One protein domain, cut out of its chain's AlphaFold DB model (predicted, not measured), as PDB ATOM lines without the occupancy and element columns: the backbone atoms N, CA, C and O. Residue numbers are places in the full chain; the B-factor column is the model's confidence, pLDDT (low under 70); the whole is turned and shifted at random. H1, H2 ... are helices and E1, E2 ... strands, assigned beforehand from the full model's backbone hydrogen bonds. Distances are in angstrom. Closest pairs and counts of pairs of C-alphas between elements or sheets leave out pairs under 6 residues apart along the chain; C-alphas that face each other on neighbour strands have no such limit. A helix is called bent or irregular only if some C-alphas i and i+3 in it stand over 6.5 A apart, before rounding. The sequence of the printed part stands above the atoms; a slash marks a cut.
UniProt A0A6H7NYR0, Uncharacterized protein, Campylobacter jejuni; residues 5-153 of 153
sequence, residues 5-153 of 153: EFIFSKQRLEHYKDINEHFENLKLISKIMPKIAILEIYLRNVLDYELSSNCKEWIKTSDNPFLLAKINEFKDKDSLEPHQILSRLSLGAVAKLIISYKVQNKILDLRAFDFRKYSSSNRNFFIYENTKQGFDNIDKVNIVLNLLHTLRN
ATOM      1  N   GLU A   5      86.960 151.511  84.741       90.00
ATOM      2  CA  GLU A   5      85.557 151.573  85.172       90.00
ATOM      3  C   GLU A   5      85.370 151.237  86.656       90.00
ATOM      4  O   GLU A   5      84.471 151.780  87.292       90.00
ATOM      5  N   PHE A   6      86.230 150.389  87.229       91.19
ATOM      6  CA  PHE A   6      86.207 150.103  88.663       91.19
ATOM      7  C   PHE A   6      86.716 151.290  89.487       91.19
ATOM      8  O   PHE A   6      86.185 151.569  90.556       91.19
ATOM      9  N   ILE A   7      87.731 152.000  88.984       89.44
ATOM     10  CA  ILE A   7      88.346 153.138  89.680       89.44
ATOM     11  C   ILE A   7      87.441 154.373  89.600       89.44
ATOM     12  O   ILE A   7      87.229 155.059  90.598       89.44
ATOM     13  N   PHE A   8      86.910 154.668  88.412       89.50
ATOM     14  CA  PHE A   8      86.210 155.925  88.147       89.50
ATOM     15  C   PHE A   8      84.688 155.813  88.142       89.50
ATOM     16  O   PHE A   8      84.034 156.850  88.197       89.50
ATOM     17  N   SER A   9      84.127 154.599  88.165       90.06
ATOM     18  CA  SER A   9      82.729 154.287  87.839       90.06
ATOM     19  C   SER A   9      82.400 154.484  86.359       90.06
ATOM     20  O   SER A   9      82.636 155.544  85.776       90.06
ATOM     21  N   LYS A  10      81.763 153.468  85.768       89.62
ATOM     22  CA  LYS A  10      81.254 153.495  84.392       89.62
ATOM     23  C   LYS A  10      80.366 154.717  84.127       89.62
ATOM     24  O   LYS A  10      80.603 155.443  83.172       89.62
ATOM     25  N   GLN A  11      79.424 155.001  85.027       90.44
ATOM     26  CA  GLN A  11      78.494 156.129  84.886       90.44
ATOM     27  C   GLN A  11      79.223 157.472  84.800       90.44
ATOM     28  O   GLN A  11      78.807 158.347  84.052       90.44
ATOM     29  N   ARG A  12      80.325 157.667  85.540       87.62
ATOM     30  CA  ARG A  12      81.118 158.903  85.436       87.62
ATOM     31  C   ARG A  12      81.835 158.992  84.098       87.62
ATOM     32  O   ARG A  12      81.861 160.069  83.519       87.62
ATOM     33  N   LEU A  13      82.407 157.884  83.627       90.75
ATOM     34  CA  LEU A  13      83.129 157.835  82.356       90.75
ATOM     35  C   LEU A  13      82.212 158.109  81.155       90.75
ATOM     36  O   LEU A  13      82.642 158.784  80.230       90.75
ATOM     37  N   GLU A  14      80.948 157.680  81.208       92.94
ATOM     38  CA  GLU A  14      79.945 157.918  80.152       92.94
ATOM     39  C   GLU A  14      79.597 159.402  79.933       92.94
ATOM     40  O   GLU A  14      79.103 159.758  78.866       92.94
ATOM     41  N   HIS A  15      79.853 160.275  80.914       91.06
ATOM     42  CA  HIS A  15      79.622 161.721  80.783       91.06
ATOM     43  C   HIS A  15      80.803 162.470  80.150       91.06
ATOM     44  O   HIS A  15      80.680 163.661  79.867       91.06
ATOM     45  N   TYR A  16      81.939 161.798  79.952       91.00
ATOM     46  CA  TYR A  16      83.088 162.345  79.243       91.00
ATOM     47  C   TYR A  16      83.073 161.882  77.792       91.00
ATOM     48  O   TYR A  16      82.672 160.763  77.476       91.00
ATOM     49  N   LYS A  17      83.567 162.734  76.899       93.06
ATOM     50  CA  LYS A  17      83.794 162.410  75.494       93.06
ATOM     51  C   LYS A  17      84.748 161.224  75.348       93.06
ATOM     52  O   LYS A  17      84.530 160.359  74.503       93.06
ATOM     53  N   ASP A  18      85.817 161.216  76.140       91.88
ATOM     54  CA  ASP A  18      86.804 160.145  76.196       91.88
ATOM     55  C   ASP A  18      87.571 160.157  77.531       91.88
ATOM     56  O   ASP A  18      87.421 161.045  78.375       91.88
ATOM     57  N   ILE A  19      88.422 159.148  77.732       91.31
ATOM     58  CA  ILE A  19      89.221 159.021  78.952       91.31
ATOM     59  C   ILE A  19      90.251 160.152  79.121       91.31
ATOM     60  O   ILE A  19      90.612 160.487  80.250       91.31
ATOM     61  N   ASN A  20      90.716 160.771  78.030       94.00
ATOM     62  CA  ASN A  20      91.690 161.857  78.102       94.00
ATOM     63  C   ASN A  20      91.044 163.131  78.651       94.00
ATOM     64  O   ASN A  20      91.667 163.816  79.459       94.00
ATOM     65  N   GLU A  21      89.794 163.420  78.281       94.00
ATOM     66  CA  GLU A  21      89.028 164.523  78.872       94.00
ATOM     67  C   GLU A  21      88.900 164.358  80.394       94.00
ATOM     68  O   GLU A  21      89.132 165.306  81.151       94.00
ATOM     69  N   HIS A  22      88.633 163.135  80.867       92.62
ATOM     70  CA  HIS A  22      88.608 162.850  82.301       92.62
ATOM     71  C   HIS A  22      89.966 163.129  82.974       92.62
ATOM     72  O   HIS A  22      90.025 163.788  84.017       92.62
ATOM     73  N   PHE A  23      91.073 162.677  82.374       93.75
ATOM     74  CA  PHE A  23      92.416 162.918  82.913       93.75
ATOM     75  C   PHE A  23      92.835 164.396  82.879       93.75
ATOM     76  O   PHE A  23      93.480 164.864  83.822       93.75
ATOM     77  N   GLU A  24      92.448 165.165  81.860       95.12
ATOM     78  CA  GLU A  24      92.708 166.609  81.832       95.12
ATOM     79  C   GLU A  24      91.918 167.349  82.924       95.12
ATOM     80  O   GLU A  24      92.459 168.268  83.546       95.12
ATOM     81  N   ASN A  25      90.710 166.893  83.278       91.31
ATOM     82  CA  ASN A  25      89.999 167.407  84.453       91.31
ATOM     83  C   ASN A  25      90.735 167.102  85.767       91.31
ATOM     84  O   ASN A  25      90.867 167.985  86.616       91.31
ATOM     85  N   LEU A  26      91.288 165.895  85.931       91.75
ATOM     86  CA  LEU A  26      92.117 165.563  87.101       91.75
ATOM     87  C   LEU A  26      93.375 166.442  87.186       91.75
ATOM     88  O   LEU A  26      93.767 166.887  88.266       91.75
ATOM     89  N   LYS A  27      93.987 166.757  86.043       95.69
ATOM     90  CA  LYS A  27      95.132 167.672  85.951       95.69
ATOM     91  C   LYS A  27      94.753 169.124  86.244       95.69
ATOM     92  O   LYS A  27      95.559 169.875  86.791       95.69
ATOM     93  N   LEU A  28      93.541 169.551  85.897       93.00
ATOM     94  CA  LEU A  28      93.029 170.859  86.299       93.00
ATOM     95  C   LEU A  28      92.839 170.928  87.820       93.00
ATOM     96  O   LEU A  28      93.274 171.898  88.443       93.00
ATOM     97  N   ILE A  29      92.263 169.880  88.418       90.81
ATOM     98  CA  ILE A  29      92.119 169.754  89.873       90.81
ATOM     99  C   ILE A  29      93.492 169.876  90.538       90.81
ATOM    100  O   ILE A  29      93.672 170.740  91.397       90.81
ATOM    101  N   SER A  30      94.488 169.102  90.093       93.56
ATOM    102  CA  SER A  30      95.830 169.127  90.692       93.56
ATOM    103  C   SER A  30      96.490 170.511  90.634       93.56
ATOM    104  O   SER A  30      97.139 170.918  91.596       93.56
ATOM    105  N   LYS A  31      96.259 171.286  89.565       95.25
ATOM    106  CA  LYS A  31      96.739 172.675  89.438       95.25
ATOM    107  C   LYS A  31      96.054 173.651  90.399       95.25
ATOM    108  O   LYS A  31      96.668 174.634  90.811       95.25
ATOM    109  N   ILE A  32      94.782 173.427  90.727       92.31
ATOM    110  CA  ILE A  32      93.989 174.320  91.586       92.31
ATOM    111  C   ILE A  32      94.186 173.997  93.074       92.31
ATOM    112  O   ILE A  32      94.118 174.906  93.904       92.31
ATOM    113  N   MET A  33      94.486 172.742  93.422       91.94
ATOM    114  CA  MET A  33      94.595 172.285  94.815       91.94
ATOM    115  C   MET A  33      95.502 173.128  95.717       91.94
ATOM    116  O   MET A  33      95.052 173.466  96.815       91.94
ATOM    117  N   PRO A  34      96.700 173.574  95.293       94.81
ATOM    118  CA  PRO A  34      97.521 174.448  96.127       94.81
ATOM    119  C   PRO A  34      96.805 175.750  96.515       94.81
ATOM    120  O   PRO A  34      96.896 176.190  97.658       94.81
ATOM    121  N   LYS A  35      96.026 176.344  95.600       93.94
ATOM    122  CA  LYS A  35      95.269 177.578  95.872       93.94
ATOM    123  C   LYS A  35      94.132 177.338  96.864       93.94
ATOM    124  O   LYS A  35      93.908 178.166  97.740       93.94
ATOM    125  N   ILE A  36      93.448 176.198  96.759       92.81
ATOM    126  CA  ILE A  36      92.389 175.802  97.703       92.81
ATOM    127  C   ILE A  36      92.968 175.519  99.093       92.81
ATOM    128  O   ILE A  36      92.366 175.906 100.092       92.81
ATOM    129  N   ALA A  37      94.144 174.896  99.172       92.69
ATOM    130  CA  ALA A  37      94.835 174.660 100.437       92.69
ATOM    131  C   ALA A  37      95.244 175.976 101.118       92.69
ATOM    132  O   ALA A  37      94.986 176.157 102.306       92.69
ATOM    133  N   ILE A  38      95.804 176.926 100.359       95.31
ATOM    134  CA  ILE A  38      96.130 178.267 100.868       95.31
ATOM    135  C   ILE A  38      94.868 178.975 101.370       95.31
ATOM    136  O   ILE A  38      94.878 179.543 102.459       95.31
ATOM    137  N   LEU A  39      93.774 178.912 100.606       94.38
ATOM    138  CA  LEU A  39      92.507 179.524 100.996       94.38
ATOM    139  C   LEU A  39      91.937 178.905 102.279       94.38
ATOM    140  O   LEU A  39      91.421 179.625 103.126       94.38
ATOM    141  N   GLU A  40      92.062 177.589 102.458       94.50
ATOM    142  CA  GLU A  40      91.672 176.916 103.699       94.50
ATOM    143  C   GLU A  40      92.484 177.396 104.903       94.50
ATOM    144  O   GLU A  40      91.902 177.706 105.943       94.50
ATOM    145  N   ILE A  41      93.807 177.498 104.764       96.19
ATOM    146  CA  ILE A  41      94.678 178.006 105.831       96.19
ATOM    147  C   ILE A  41      94.323 179.460 106.157       96.19
ATOM    148  O   ILE A  41      94.152 179.801 107.325       96.19
ATOM    149  N   TYR A  42      94.149 180.300 105.132       96.56
ATOM    150  CA  TYR A  42      93.738 181.694 105.295       96.56
ATOM    151  C   TYR A  42      92.419 181.806 106.067       96.56
ATOM    152  O   TYR A  42      92.362 182.496 107.081       96.56
ATOM    153  N   LEU A  43      91.371 181.095 105.638       96.94
ATOM    154  CA  LEU A  43      90.053 181.196 106.267       96.94
ATOM    155  C   LEU A  43      90.051 180.691 107.713       96.94
ATOM    156  O   LEU A  43      89.371 181.288 108.543       96.94
ATOM    157  N   ARG A  44      90.819 179.640 108.036       96.88
ATOM    158  CA  ARG A  44      91.011 179.197 109.429       96.88
ATOM    159  C   ARG A  44      91.651 180.303 110.262       96.88
ATOM    160  O   ARG A  44      91.098 180.685 111.286       96.88
ATOM    161  N   ASN A  45      92.777 180.838 109.798       96.31
ATOM    162  CA  ASN A  45      93.547 181.824 110.551       96.31
ATOM    163  C   ASN A  45      92.764 183.122 110.770       96.31
ATOM    164  O   ASN A  45      92.794 183.674 111.864       96.31
ATOM    165  N   VAL A  46      92.045 183.604 109.752       96.38
ATOM    166  CA  VAL A  46      91.248 184.828 109.893       96.38
ATOM    167  C   VAL A  46      90.018 184.587 110.768       96.38
ATOM    168  O   VAL A  46      89.700 185.437 111.591       96.38
ATOM    169  N   LEU A  47      89.358 183.426 110.671       97.25
ATOM    170  CA  LEU A  47      88.282 183.070 111.604       97.25
ATOM    171  C   LEU A  47      88.778 183.081 113.056       97.25
ATOM    172  O   LEU A  47      88.116 183.650 113.920       97.25
ATOM    173  N   ASP A  48      89.939 182.477 113.314       97.06
ATOM    174  CA  ASP A  48      90.531 182.457 114.650       97.06
ATOM    175  C   ASP A  48      90.881 183.857 115.143       97.06
ATOM    176  O   ASP A  48      90.525 184.228 116.257       97.06
ATOM    177  N   TYR A  49      91.509 184.673 114.296       96.00
ATOM    178  CA  TYR A  49      91.827 186.063 114.610       96.00
ATOM    179  C   TYR A  49      90.574 186.870 114.994       96.00
ATOM    180  O   TYR A  49      90.551 187.523 116.037       96.00
ATOM    181  N   GLU A  50      89.502 186.773 114.201       96.00
ATOM    182  CA  GLU A  50      88.264 187.531 114.422       96.00
ATOM    183  C   GLU A  50      87.483 187.099 115.672       96.00
ATOM    184  O   GLU A  50      86.776 187.909 116.276       96.00
ATOM    185  N   LEU A  51      87.566 185.826 116.068       96.06
ATOM    186  CA  LEU A  51      86.863 185.320 117.252       96.06
ATOM    187  C   LEU A  51      87.712 185.437 118.524       96.06
ATOM    188  O   LEU A  51      87.188 185.797 119.583       96.06
ATOM    189  N   SER A  52      89.025 185.229 118.412       95.31
ATOM    190  CA  SER A  52      89.973 185.367 119.523       95.31
ATOM    191  C   SER A  52      90.106 186.802 120.031       95.31
ATOM    192  O   SER A  52      90.415 186.996 121.209       95.31
ATOM    193  N   SER A  53      89.795 187.805 119.199       90.75
ATOM    194  CA  SER A  53      89.767 189.211 119.619       90.75
ATOM    195  C   SER A  53      88.742 189.477 120.728       90.75
ATOM    196  O   SER A  53      88.954 190.365 121.550       90.75
ATOM    197  N   ASN A  54      87.641 188.716 120.756       88.69
ATOM    198  CA  ASN A  54      86.589 188.830 121.770       88.69
ATOM    199  C   ASN A  54      86.732 187.772 122.872       88.69
ATOM    200  O   ASN A  54      86.455 188.056 124.035       88.69
ATOM    201  N   CYS A  55      87.161 186.554 122.525       91.69
ATOM    202  CA  CYS A  55      87.420 185.484 123.484       91.69
ATOM    203  C   CYS A  55      88.600 184.627 123.016       91.69
ATOM    204  O   CYS A  55      88.456 183.818 122.103       91.69
ATOM    205  N   LYS A  56      89.764 184.749 123.668       89.94
ATOM    206  CA  LYS A  56      90.967 183.972 123.307       89.94
ATOM    207  C   LYS A  56      90.724 182.460 123.277       89.94
ATOM    208  O   LYS A  56      91.260 181.776 122.417       89.94
ATOM    209  N   GLU A  57      89.875 181.957 124.170       91.00
ATOM    210  CA  GLU A  57      89.528 180.536 124.273       91.00
ATOM    211  C   GLU A  57      88.190 180.206 123.581       91.00
ATOM    212  O   GLU A  57      87.513 179.258 123.980       91.00
ATOM    213  N   TRP A  58      87.787 180.964 122.545       95.19
ATOM    214  CA  TRP A  58      86.466 180.829 121.911       95.19
ATOM    215  C   TRP A  58      86.140 179.394 121.484       95.19
ATOM    216  O   TRP A  58      84.991 178.985 121.590       95.19
ATOM    217  N   ILE A  59      87.131 178.606 121.053       94.50
ATOM    218  CA  ILE A  59      86.937 177.200 120.665       94.50
ATOM    219  C   ILE A  59      86.489 176.349 121.860       94.50
ATOM    220  O   ILE A  59      85.599 175.515 121.711       94.50
ATOM    221  N   LYS A  60      87.075 176.568 123.045       90.69
ATOM    222  CA  LYS A  60      86.753 175.811 124.265       90.69
ATOM    223  C   LYS A  60      85.466 176.300 124.927       90.69
ATOM    224  O   LYS A  60      84.751 175.503 125.522       90.69
ATOM    225  N   THR A  61      85.174 177.597 124.833       92.81
ATOM    226  CA  THR A  61      84.002 178.213 125.480       92.81
ATOM    227  C   THR A  61      82.786 178.329 124.564       92.81
ATOM    228  O   THR A  61      81.763 178.863 124.980       92.81
ATOM    229  N   SER A  62      82.899 177.913 123.302       93.81
ATOM    230  CA  SER A  62      81.834 178.069 122.317       93.81
ATOM    231  C   SER A  62      80.629 177.185 122.639       93.81
ATOM    232  O   SER A  62      80.751 175.973 122.786       93.81
ATOM    233  N   ASP A  63      79.444 177.783 122.587       94.00
ATOM    234  CA  ASP A  63      78.141 177.117 122.632       94.00
ATOM    235  C   ASP A  63      77.608 176.726 121.239       94.00
ATOM    236  O   ASP A  63      76.540 176.125 121.120       94.00
ATOM    237  N   ASN A  64      78.351 177.030 120.167       96.56
ATOM    238  CA  ASN A  64      77.963 176.711 118.797       96.56
ATOM    239  C   ASN A  64      77.811 175.187 118.598       96.56
ATOM    240  O   ASN A  64      78.814 174.461 118.592       96.56
ATOM    241  N   PRO A  65      76.590 174.678 118.345       96.56
ATOM    242  CA  PRO A  65      76.338 173.240 118.293       96.56
ATOM    243  C   PRO A  65      77.035 172.561 117.111       96.56
ATOM    244  O   PRO A  65      77.395 171.387 117.197       96.56
ATOM    245  N   PHE A  66      77.264 173.284 116.008       96.50
ATOM    246  CA  PHE A  66      77.970 172.739 114.852       96.50
ATOM    247  C   PHE A  66      79.464 172.551 115.141       96.50
ATOM    248  O   PHE A  66      80.023 171.516 114.773       96.50
ATOM    249  N   LEU A  67      80.100 173.504 115.832       97.12
ATOM    250  CA  LEU A  67      81.491 173.351 116.266       97.12
ATOM    251  C   LEU A  67      81.634 172.180 117.242       97.12
ATOM    252  O   LEU A  67      82.491 171.323 117.041       97.12
ATOM    253  N   LEU A  68      80.771 172.114 118.260       96.56
ATOM    254  CA  LEU A  68      80.805 171.049 119.264       96.56
ATOM    255  C   LEU A  68      80.622 169.665 118.629       96.56
ATOM    256  O   LEU A  68      81.360 168.737 118.954       96.56
ATOM    257  N   ALA A  69      79.696 169.531 117.673       96.75
ATOM    258  CA  ALA A  69      79.529 168.298 116.908       96.75
ATOM    259  C   ALA A  69      80.819 167.905 116.169       96.75
ATOM    260  O   ALA A  69      81.223 166.747 116.234       96.75
ATOM    261  N   LYS A  70      81.506 168.866 115.535       96.12
ATOM    262  CA  LYS A  70      82.771 168.607 114.833       96.12
ATOM    263  C   LYS A  70      83.920 168.236 115.762       96.12
ATOM    264  O   LYS A  70      84.681 167.335 115.435       96.12
ATOM    265  N   ILE A  71      84.025 168.870 116.928       95.81
ATOM    266  CA  ILE A  71      85.022 168.508 117.944       95.81
ATOM    267  C   ILE A  71      84.773 167.084 118.455       95.81
ATOM    268  O   ILE A  71      85.714 166.316 118.629       95.81
ATOM    269  N   ASN A  72      83.508 166.698 118.640       95.44
ATOM    270  CA  ASN A  72      83.141 165.357 119.096       95.44
ATOM    271  C   ASN A  72      83.432 164.242 118.075       95.44
ATOM    272  O   ASN A  72      83.502 163.081 118.472       95.44
ATOM    273  N   GLU A  73      83.636 164.567 116.794       95.31
ATOM    274  CA  GLU A  73      84.119 163.609 115.785       95.31
ATOM    275  C   GLU A  73      85.603 163.241 116.002       95.31
ATOM    276  O   GLU A  73      86.066 162.210 115.505       95.31
ATOM    277  N   PHE A  74      86.363 164.045 116.758       94.81
ATOM    278  CA  PHE A  74      87.769 163.783 117.060       94.81
ATOM    279  C   PHE A  74      87.910 162.866 118.279       94.81
ATOM    280  O   PHE A  74      87.484 163.192 119.386       94.81
ATOM    281  N   LYS A  75      88.551 161.707 118.086       92.75
ATOM    282  CA  LYS A  75      88.752 160.699 119.145       92.75
ATOM    283  C   LYS A  75      89.626 161.198 120.297       92.75
ATOM    284  O   LYS A  75      89.460 160.763 121.425       92.75
ATOM    285  N   ASP A  76      90.558 162.086 119.991       94.06
ATOM    286  CA  ASP A  76      91.565 162.667 120.874       94.06
ATOM    287  C   ASP A  76      91.219 164.107 121.282       94.06
ATOM    288  O   ASP A  76      92.093 164.845 121.712       94.06
ATOM    289  N   LYS A  77      89.953 164.530 121.152       90.56
ATOM    290  CA  LYS A  77      89.520 165.923 121.371       90.56
ATOM    291  C   LYS A  77      90.000 166.551 122.686       90.56
ATOM    292  O   LYS A  77      90.312 167.736 122.695       90.56
ATOM    293  N   ASP A  78      90.080 165.767 123.762       90.00
ATOM    294  CA  ASP A  78      90.420 166.252 125.105       90.00
ATOM    295  C   ASP A  78      91.915 166.588 125.261       90.00
ATOM    296  O   ASP A  78      92.288 167.299 126.189       90.00
ATOM    297  N   SER A  79      92.776 166.102 124.357       92.50
ATOM    298  CA  SER A  79      94.214 166.405 124.342       92.50
ATOM    299  C   SER A  79      94.613 167.446 123.294       92.50
ATOM    300  O   SER A  79      95.802 167.733 123.149       92.50
ATOM    301  N   LEU A  80      93.650 167.994 122.544       93.81
ATOM    302  CA  LEU A  80      93.929 168.950 121.479       93.81
ATOM    303  C   LEU A  80      93.926 170.384 121.980       93.81
ATOM    304  O   LEU A  80      92.960 170.865 122.572       93.81
ATOM    305  N   GLU A  81      94.965 171.113 121.594       93.25
ATOM    306  CA  GLU A  81      94.973 172.561 121.704       93.25
ATOM    307  C   GLU A  81      94.013 173.201 120.682       93.25
ATOM    308  O   GLU A  81      93.786 172.644 119.598       93.25
ATOM    309  N   PRO A  82      93.472 174.405 120.957       92.94
ATOM    310  CA  PRO A  82      92.521 175.088 120.073       92.94
ATOM    311  C   PRO A  82      92.979 175.181 118.609       92.94
ATOM    312  O   PRO A  82      92.224 174.873 117.686       92.94
ATOM    313  N   HIS A  83      94.249 175.525 118.379       92.56
ATOM    314  CA  HIS A  83      94.798 175.616 117.025       92.56
ATOM    315  C   HIS A  83      94.850 174.249 116.315       92.56
ATOM    316  O   HIS A  83      94.697 174.175 115.093       92.56
ATOM    317  N   GLN A  84      95.023 173.151 117.062       95.06
ATOM    318  CA  GLN A  84      94.998 171.794 116.516       95.06
ATOM    319  C   GLN A  84      93.575 171.397 116.126       95.06
ATOM    320  O   GLN A  84      93.387 170.856 115.036       95.06
ATOM    321  N   ILE A  85      92.576 171.732 116.953       95.25
ATOM    322  CA  ILE A  85      91.154 171.556 116.620       95.25
ATOM    323  C   ILE A  85      90.840 172.268 115.303       95.25
ATOM    324  O   ILE A  85      90.362 171.644 114.356       95.25
ATOM    325  N   LEU A  86      91.176 173.557 115.209       95.12
ATOM    326  CA  LEU A  86      90.904 174.371 114.028       95.12
ATOM    327  C   LEU A  86      91.600 173.833 112.769       95.12
ATOM    328  O   LEU A  86      90.985 173.774 111.703       95.12
ATOM    329  N   SER A  87      92.855 173.387 112.887       95.25
ATOM    330  CA  SER A  87      93.614 172.806 111.767       95.25
ATOM    331  C   SER A  87      92.987 171.529 111.194       95.25
ATOM    332  O   SER A  87      93.191 171.221 110.020       95.25
ATOM    333  N   ARG A  88      92.200 170.806 111.999       95.38
ATOM    334  CA  ARG A  88      91.520 169.566 111.604       95.38
ATOM    335  C   ARG A  88      90.149 169.805 110.973       95.38
ATOM    336  O   ARG A  88      89.604 168.900 110.345       95.38
ATOM    337  N   LEU A  89      89.583 171.005 111.099       94.56
ATOM    338  CA  LEU A  89      88.296 171.344 110.488       94.56
ATOM    339  C   LEU A  89      88.444 171.516 108.977       94.56
ATOM    340  O   LEU A  89      89.243 172.335 108.533       94.56
ATOM    341  N   SER A  90      87.651 170.809 108.172       93.12
ATOM    342  CA  SER A  90      87.668 170.976 106.711       93.12
ATOM    343  C   SER A  90      87.284 172.398 106.282       93.12
ATOM    344  O   SER A  90      86.551 173.092 106.985       93.12
ATOM    345  N   LEU A  91      87.704 172.816 105.086       93.25
ATOM    346  CA  LEU A  91      87.312 174.085 104.467       93.25
ATOM    347  C   LEU A  91      85.797 174.304 104.514       93.25
ATOM    348  O   LEU A  91      85.340 175.386 104.866       93.25
ATOM    349  N   GLY A  92      85.018 173.264 104.204       93.25
ATOM    350  CA  GLY A  92      83.561 173.325 104.251       93.25
ATOM    351  C   GLY A  92      83.008 173.525 105.666       93.25
ATOM    352  O   GLY A  92      81.987 174.197 105.821       93.25
ATOM    353  N   ALA A  93      83.667 172.982 106.697       94.44
ATOM    354  CA  ALA A  93      83.308 173.225 108.093       94.44
ATOM    355  C   ALA A  93      83.666 174.655 108.520       94.44
ATOM    356  O   ALA A  93      82.830 175.340 109.105       94.44
ATOM    357  N   VAL A  94      84.858 175.137 108.162       96.12
ATOM    358  CA  VAL A  94      85.306 176.512 108.438       96.12
ATOM    359  C   VAL A  94      84.375 177.526 107.770       96.12
ATOM    360  O   VAL A  94      83.896 178.438 108.433       96.12
ATOM    361  N   ALA A  95      84.023 177.324 106.497       95.56
ATOM    362  CA  ALA A  95      83.067 178.162 105.774       95.56
ATOM    363  C   ALA A  95      81.705 178.244 106.489       95.56
ATOM    364  O   ALA A  95      81.145 179.329 106.652       95.56
ATOM    365  N   LYS A  96      81.196 177.110 106.984       94.62
ATOM    366  CA  LYS A  96      79.946 177.071 107.753       94.62
ATOM    367  C   LYS A  96      80.070 177.772 109.108       94.62
ATOM    368  O   LYS A  96      79.131 178.452 109.517       94.62
ATOM    369  N   LEU A  97      81.219 177.660 109.780       96.31
ATOM    370  CA  LEU A  97      81.476 178.369 111.036       96.31
ATOM    371  C   LEU A  97      81.485 179.885 110.836       96.31
ATOM    372  O   LEU A  97      80.796 180.581 111.581       96.31
ATOM    373  N   ILE A  98      82.159 180.380 109.792       97.00
ATOM    374  CA  ILE A  98      82.178 181.804 109.415       97.00
ATOM    375  C   ILE A  98      80.754 182.360 109.293       97.00
ATOM    376  O   ILE A  98      80.451 183.429 109.828       97.00
ATOM    377  N   ILE A  99      79.868 181.610 108.629       95.50
ATOM    378  CA  ILE A  99      78.459 181.982 108.479       95.50
ATOM    379  C   ILE A  99      77.731 181.937 109.830       95.50
ATOM    380  O   ILE A  99      77.000 182.867 110.162       95.50
ATOM    381  N   SER A 100      77.942 180.884 110.626       95.44
ATOM    382  CA  SER A 100      77.245 180.694 111.905       95.44
ATOM    383  C   SER A 100      77.596 181.747 112.963       95.44
ATOM    384  O   SER A 100      76.707 182.200 113.680       95.44
ATOM    385  N   TYR A 101      78.855 182.195 113.012       95.94
ATOM    386  CA  TYR A 101      79.295 183.285 113.891       95.94
ATOM    387  C   TYR A 101      79.042 184.677 113.299       95.94
ATOM    388  O   TYR A 101      79.337 185.676 113.949       95.94
ATOM    389  N   LYS A 102      78.479 184.761 112.085       95.81
ATOM    390  CA  LYS A 102      78.131 186.016 111.401       95.81
ATOM    391  C   LYS A 102      79.327 186.959 111.182       95.81
ATOM    392  O   LYS A 102      79.201 188.177 111.304       95.81
ATOM    393  N   VAL A 103      80.495 186.401 110.857       96.56
ATOM    394  CA  VAL A 103      81.753 187.158 110.675       96.56
ATOM    395  C   VAL A 103      82.140 187.373 109.204       96.56
ATOM    396  O   VAL A 103      83.216 187.887 108.920       96.56
ATOM    397  N   GLN A 104      81.262 187.055 108.244       96.50
ATOM    398  CA  GLN A 104      81.524 187.116 106.795       96.50
ATOM    399  C   GLN A 104      82.209 188.411 106.335       96.50
ATOM    400  O   GLN A 104      83.255 188.361 105.691       96.50
ATOM    401  N   ASN A 105      81.634 189.565 106.692       95.56
ATOM    402  CA  ASN A 105      82.108 190.880 106.248       95.56
ATOM    403  C   ASN A 105      83.457 191.286 106.853       95.56
ATOM    404  O   ASN A 105      84.082 192.214 106.350       95.56
ATOM    405  N   LYS A 106      83.896 190.617 107.923       94.69
ATOM    406  CA  LYS A 106      85.218 190.833 108.518       94.69
ATOM    407  C   LYS A 106      86.294 189.975 107.853       94.69
ATOM    408  O   LYS A 106      87.453 190.361 107.819       94.69
ATOM    409  N   ILE A 107      85.903 188.827 107.296       94.69
ATOM    410  CA  ILE A 107      86.835 187.837 106.742       94.69
ATOM    411  C   ILE A 107      87.104 188.059 105.249       94.69
ATOM    412  O   ILE A 107      88.221 187.828 104.778       94.69
ATOM    413  N   LEU A 108      86.086 188.478 104.490       95.12
ATOM    414  CA  LEU A 108      86.178 188.675 103.044       95.12
ATOM    415  C   LEU A 108      85.473 189.966 102.607       95.12
ATOM    416  O   LEU A 108      84.328 190.227 102.977       95.12
ATOM    417  N   ASP A 109      86.140 190.723 101.735       96.19
ATOM    418  CA  ASP A 109      85.554 191.845 101.002       96.19
ATOM    419  C   ASP A 109      85.474 191.504  99.512       96.19
ATOM    420  O   ASP A 109      86.467 191.470  98.785       96.19
ATOM    421  N   LEU A 110      84.258 191.227  99.066       96.69
ATOM    422  CA  LEU A 110      83.891 190.882  97.706       96.69
ATOM    423  C   LEU A 110      83.019 191.962  97.061       96.69
ATOM    424  O   LEU A 110      82.404 191.707  96.025       96.69
ATOM    425  N   ARG A 111      82.968 193.192  97.593       95.69
ATOM    426  CA  ARG A 111      82.151 194.276  97.009       95.69
ATOM    427  C   ARG A 111      82.458 194.506  95.529       95.69
ATOM    428  O   ARG A 111      81.529 194.613  94.729       95.69
ATOM    429  N   ALA A 112      83.737 194.464  95.153       95.88
ATOM    430  CA  ALA A 112      84.195 194.604  93.769       95.88
ATOM    431  C   ALA A 112      84.052 193.325  92.910       95.88
ATOM    432  O   ALA A 112      84.303 193.358  91.704       95.88
ATOM    433  N   PHE A 113      83.660 192.193  93.503       95.75
ATOM    434  CA  PHE A 113      83.531 190.920  92.795       95.75
ATOM    435  C   PHE A 113      82.313 190.930  91.860       95.75
ATOM    436  O   PHE A 113      81.219 191.337  92.258       95.75
ATOM    437  N   ASP A 114      82.492 190.467  90.622       96.50
ATOM    438  CA  ASP A 114      81.435 190.398  89.607       96.50
ATOM    439  C   ASP A 114      81.286 188.956  89.113       96.50
ATOM    440  O   ASP A 114      82.105 188.472  88.327       96.50
ATOM    441  N   PHE A 115      80.221 188.272  89.542       96.75
ATOM    442  CA  PHE A 115      79.986 186.868  89.198       96.75
ATOM    443  C   PHE A 115      79.763 186.634  87.699       96.75
ATOM    444  O   PHE A 115      80.033 185.535  87.207       96.75
ATOM    445  N   ARG A 116      79.320 187.652  86.950       96.50
ATOM    446  CA  ARG A 116      79.050 187.551  85.505       96.50
ATOM    447  C   ARG A 116      80.321 187.335  84.688       96.50
ATOM    448  O   ARG A 116      80.248 186.842  83.571       96.50
ATOM    449  N   LYS A 117      81.493 187.664  85.246       97.06
ATOM    450  CA  LYS A 117      82.794 187.423  84.599       97.06
ATOM    451  C   LYS A 117      83.140 185.937  84.470       97.06
ATOM    452  O   LYS A 117      84.032 185.599  83.702       97.06
ATOM    453  N   TYR A 118      82.464 185.066  85.221       93.56
ATOM    454  CA  TYR A 118      82.798 183.642  85.314       93.56
ATOM    455  C   TYR A 118      81.813 182.731  84.572       93.56
ATOM    456  O   TYR A 118      82.156 181.593  84.272       93.56
ATOM    457  N   SER A 119      80.599 183.208  84.285       94.62
ATOM    458  CA  SER A 119      79.605 182.502  83.469       94.62
ATOM    459  C   SER A 119      78.514 183.471  83.013       94.62
ATOM    460  O   SER A 119      78.106 184.349  83.776       94.62
ATOM    461  N   SER A 120      77.979 183.262  81.809       94.06
ATOM    462  CA  SER A 120      76.827 184.007  81.285       94.06
ATOM    463  C   SER A 120      75.539 183.761  82.077       94.06
ATOM    464  O   SER A 120      74.657 184.615  82.087       94.06
ATOM    465  N   SER A 121      75.434 182.620  82.765       94.38
ATOM    466  CA  SER A 121      74.296 182.285  83.629       94.38
ATOM    467  C   SER A 121      74.354 182.948  85.010       94.38
ATOM    468  O   SER A 121      73.354 182.962  85.731       94.38
ATOM    469  N   ASN A 122      75.506 183.503  85.398       95.38
ATOM    470  CA  ASN A 122      75.669 184.148  86.693       95.38
ATOM    471  C   ASN A 122      75.056 185.551  86.707       95.38
ATOM    472  O   ASN A 122      74.960 186.247  85.698       95.38
ATOM    473  N   ARG A 123      74.700 186.015  87.905       95.38
ATOM    474  CA  ARG A 123      74.126 187.342  88.153       95.38
ATOM    475  C   ARG A 123      74.735 187.966  89.404       95.38
ATOM    476  O   ARG A 123      75.322 187.257  90.208       95.38
ATOM    477  N   ASN A 124      74.570 189.278  89.574       97.12
ATOM    478  CA  ASN A 124      74.951 190.001  90.801       97.12
ATOM    479  C   ASN A 124      73.731 190.556  91.539       97.12
ATOM    480  O   ASN A 124      73.762 191.679  92.033       97.12
ATOM    481  N   PHE A 125      72.620 189.832  91.498       96.56
ATOM    482  CA  PHE A 125      71.371 190.263  92.102       96.56
ATOM    483  C   PHE A 125      70.483 189.062  92.412       96.56
ATOM    484  O   PHE A 125      70.573 188.022  91.750       96.56
ATOM    485  N   PHE A 126      69.576 189.238  93.361       94.69
ATOM    486  CA  PHE A 126      68.417 188.377  93.563       94.69
ATOM    487  C   PHE A 126      67.132 189.163  93.295       94.69
ATOM    488  O   PHE A 126      67.146 190.380  93.092       94.69
ATOM    489  N   ILE A 127      66.023 188.435  93.223       95.75
ATOM    490  CA  ILE A 127      64.686 189.014  93.139       95.75
ATOM    491  C   ILE A 127      63.994 188.667  94.449       95.75
ATOM    492  O   ILE A 127      63.879 187.489  94.782       95.75
ATOM    493  N   TYR A 128      63.565 189.689  95.178       94.12
ATOM    494  CA  TYR A 128      62.786 189.559  96.404       94.12
ATOM    495  C   TYR A 128      61.550 190.439  96.266       94.12
ATOM    496  O   TYR A 128      61.680 191.604  95.897       94.12
ATOM    497  N   GLU A 129      60.363 189.864  96.474       93.88
ATOM    498  CA  GLU A 129      59.077 190.567  96.319       93.88
ATOM    499  C   GLU A 129      58.983 191.356  94.994       93.88
ATOM    500  O   GLU A 129      58.701 192.552  94.965       93.88
ATOM    501  N   ASN A 130      59.293 190.693  93.870       93.94
ATOM    502  CA  ASN A 130      59.344 191.272  92.513       93.94
ATOM    503  C   ASN A 130      60.332 192.437  92.317       93.94
ATOM    504  O   ASN A 130      60.385 193.030  91.239       93.94
ATOM    505  N   THR A 131      61.165 192.731  93.312       95.62
ATOM    506  CA  THR A 131      62.165 193.794  93.259       95.62
ATOM    507  C   THR A 131      63.552 193.207  93.058       95.62
ATOM    508  O   THR A 131      63.972 192.271  93.741       95.62
ATOM    509  N   LYS A 132      64.289 193.773  92.101       96.38
ATOM    510  CA  LYS A 132      65.674 193.399  91.822       96.38
ATOM    511  C   LYS A 132      66.603 194.073  92.828       96.38
ATOM    512  O   LYS A 132      66.719 195.294  92.823       96.38
ATOM    513  N   GLN A 133      67.308 193.277  93.624       96.44
ATOM    514  CA  GLN A 133      68.271 193.765  94.611       96.44
ATOM    515  C   GLN A 133      69.667 193.248  94.284       96.44
ATOM    516  O   GLN A 133      69.856 192.053  94.058       96.44
ATOM    517  N   GLY A 134      70.637 194.160  94.195       96.62
ATOM    518  CA  GLY A 134      72.032 193.801  93.952       96.62
ATOM    519  C   GLY A 134      72.624 193.054  95.142       96.62
ATOM    520  O   GLY A 134      72.281 193.361  96.277       96.62
ATOM    521  N   PHE A 135      73.525 192.108  94.881       97.44
ATOM    522  CA  PHE A 135      74.248 191.433  95.953       97.44
ATOM    523  C   PHE A 135      75.143 192.419  96.692       97.44
ATOM    524  O   PHE A 135      76.004 193.063  96.075       97.44
ATOM    525  N   ASP A 136      74.970 192.490  98.003       95.94
ATOM    526  CA  ASP A 136      75.889 193.203  98.873       95.94
ATOM    527  C   ASP A 136      77.143 192.353  99.172       95.94
ATOM    528  O   ASP A 136      77.398 191.321  98.542       95.94
ATOM    529  N   ASN A 137      77.988 192.800 100.105       97.31
ATOM    530  CA  ASN A 137      79.170 192.023 100.461       97.31
ATOM    531  C   ASN A 137      78.819 190.674 101.103       97.31
ATOM    532  O   ASN A 137      79.438 189.668 100.763       97.31
ATOM    533  N   ILE A 138      77.841 190.642 102.014       96.81
ATOM    534  CA  ILE A 138      77.522 189.430 102.769       96.81
ATOM    535  C   ILE A 138      76.887 188.378 101.860       96.81
ATOM    536  O   ILE A 138      77.241 187.203 101.964       96.81
ATOM    537  N   ASP A 139      76.059 188.790 100.899       96.56
ATOM    538  CA  ASP A 139      75.515 187.931  99.849       96.56
ATOM    539  C   ASP A 139      76.635 187.272  99.045       96.56
ATOM    540  O   ASP A 139      76.679 186.049  98.888       96.56
ATOM    541  N   LYS A 140      77.585 188.083  98.560       97.44
ATOM    542  CA  LYS A 140      78.708 187.596  97.751       97.44
ATOM    543  C   LYS A 140      79.592 186.644  98.545       97.44
ATOM    544  O   LYS A 140      79.976 185.596  98.023       97.44
ATOM    545  N   VAL A 141      79.896 186.979  99.798       97.19
ATOM    546  CA  VAL A 141      80.696 186.124 100.679       97.19
ATOM    547  C   VAL A 141      79.972 184.812 100.960       97.19
ATOM    548  O   VAL A 141      80.587 183.759 100.827       97.19
ATOM    549  N   ASN A 142      78.669 184.835 101.250       96.00
ATOM    550  CA  ASN A 142      77.883 183.615 101.443       96.00
ATOM    551  C   ASN A 142      77.889 182.728 100.189       96.00
ATOM    552  O   ASN A 142      78.087 181.519 100.303       96.00
ATOM    553  N   ILE A 143      77.727 183.307  98.993       95.25
ATOM    554  CA  ILE A 143      77.801 182.563  97.723       95.25
ATOM    555  C   ILE A 143      79.168 181.885  97.572       95.25
ATOM    556  O   ILE A 143      79.229 180.689  97.285       95.25
ATOM    557  N   VAL A 144      80.263 182.620  97.795       94.75
ATOM    558  CA  VAL A 144      81.622 182.067  97.683       94.75
ATOM    559  C   VAL A 144      81.874 180.983  98.730       94.75
ATOM    560  O   VAL A 144      82.370 179.917  98.382       94.75
ATOM    561  N   LEU A 145      81.503 181.199  99.993       95.00
ATOM    562  CA  LEU A 145      81.684 180.208 101.060       95.00
ATOM    563  C   LEU A 145      80.878 178.926 100.806       95.00
ATOM    564  O   LEU A 145      81.396 177.830 101.018       95.00
ATOM    565  N   ASN A 146      79.651 179.045 100.291       92.69
ATOM    566  CA  ASN A 146      78.845 177.890  99.896       92.69
ATOM    567  C   ASN A 146      79.465 177.143  98.707       92.69
ATOM    568  O   ASN A 146      79.511 175.917  98.719       92.69
ATOM    569  N   LEU A 147      80.022 177.857  97.723       90.81
ATOM    570  CA  LEU A 147      80.766 177.228  96.631       90.81
ATOM    571  C   LEU A 147      81.992 176.463  97.155       90.81
ATOM    572  O   LEU A 147      82.223 175.329  96.744       90.81
ATOM    573  N   LEU A 148      82.760 177.042  98.084       87.94
ATOM    574  CA  LEU A 148      83.905 176.363  98.705       87.94
ATOM    575  C   LEU A 148      83.485 175.117  99.494       87.94
ATOM    576  O   LEU A 148      84.215 174.126  99.500       87.94
ATOM    577  N   HIS A 149      82.310 175.151 100.127       83.75
ATOM    578  CA  HIS A 149      81.722 173.987 100.779       83.75
ATOM    579  C   HIS A 149      81.404 172.874  99.768       83.75
ATOM    580  O   HIS A 149      81.744 171.724 100.024       83.75
ATOM    581  N   THR A 150      80.820 173.202  98.611       81.75
ATOM    582  CA  THR A 150      80.486 172.226  97.555       81.75
ATOM    583  C   THR A 150      81.703 171.708  96.788       81.75
ATOM    584  O   THR A 150      81.693 170.581  96.324       81.75
ATOM    585  N   LEU A 151      82.761 172.505  96.623       76.00
ATOM    586  CA  LEU A 151      83.949 172.075  95.870       76.00
ATOM    587  C   LEU A 151      84.822 171.065  96.628       76.00
ATOM    588  O   LEU A 151      85.644 170.393  96.006       76.00
ATOM    589  N   ARG A 152      84.704 171.002  97.958       66.50
ATOM    590  CA  ARG A 152      85.566 170.172  98.814       66.50
ATOM    591  C   ARG A 152      84.839 169.000  99.488       66.50
ATOM    592  O   ARG A 152      85.523 168.128 100.020       66.50
ATOM    593  N   ASN A 153      83.507 168.979  99.455       54.28
ATOM    594  CA  ASN A 153      82.669 167.889  99.964       54.28
ATOM    595  C   ASN A 153      82.021 167.136  98.804       54.28
ATOM    596  O   ASN A 153      81.876 165.903  98.933       54.28
TER     597      ASN A 153
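AT A GLANCE: This is residues 5 to 153 of the 153 residues of an uncharacterized protein of Campylobacter jejuni (UniProt A0A6H7NYR0). What is seen first? A long bent helix, H3, sticks out at residues 23 to 35 as a bare arm, and its other part packs with H6, H7 and H8 in a loose group of helices, where H9 packs on H7 and H8. H1 and H2 lie by the arm's far end, and the small hairpin of E1 and E2 lies beyond the first residues of H9. What is it made of? The printed part has 149 residues, mostly helix, with nine named helices and two antiparallel strands in the order H1 to H8, E1, E2, H9. It is loose, with a radius of gyration of the C-alphas of 19.0 A, and only just flat, spanning 53 by 48 by 26 A.

IN THESE COORDINATES: Where is the sheet? E1 is residues 125 to 128, from C-alpha 125 at (71.371, 190.263, 92.102), and E2 is residues 131 to 134. Where is the longest helix? By its hydrogen bonds H3 was assigned as one helix, residues 19 to 52, but it is bent: C-alphas 31 and 34 are 7.0 A apart. Its arms are H3a, residues 19 to 31, 18.8 A long, and H3b, residues 34 to 52, 26.9 A long. Where are the others? H1, residues 5 to 8, begins at C-alpha 5 (85.557, 151.573, 85.172), and H2 is residues 10 to 13. H4 is residues 58 to 61, H5 65 to 72, H6 82 to 88, H7 91 to 100, 14.2 A long, and H8 104 to 107; H9, residues 137 to 152, is 22.8 A long and ends at C-alpha 152 (85.566, 170.172, 98.814).

HOW THE PARTS SIT: How do the strands pair? E1 and E2 form a hairpin, antiparallel at 149 degrees, with N 126 and O 133 within hydrogen-bond range at 2.9 A. What meets the hub, H3? H3b touches H7, closest C-alphas Glu 40 and Leu 91 at 5.3 A, and H8, Val 46 and Ile 107 at 6.2 A; it only just touches H6, with 3 pairs of C-alphas within 8 A, Arg 44 and Leu 86 closest at 6.7 A. H7 touches H9, Gly 92 and His 149 closest at 4.0 A, at a shallow tilt of 30 degrees, opposite ways. What of the helix backbones? Every O i to N i+4 pair is within hydrogen-bond range in H3a, H3b, H5, H6 and H7, and 11 of 12 in H9; H1, H2, H4 and H8 are too short for one.

THE WHOLE: How large is it? The two C-alphas farthest apart, of Asp 18 and Asn 54, are 53.9 A apart. Is it continuous? The printed part has no cut, and the link from H8 to E1, 17 residues, is long. Where is confidence low? Residues 152 to 153 are under 70.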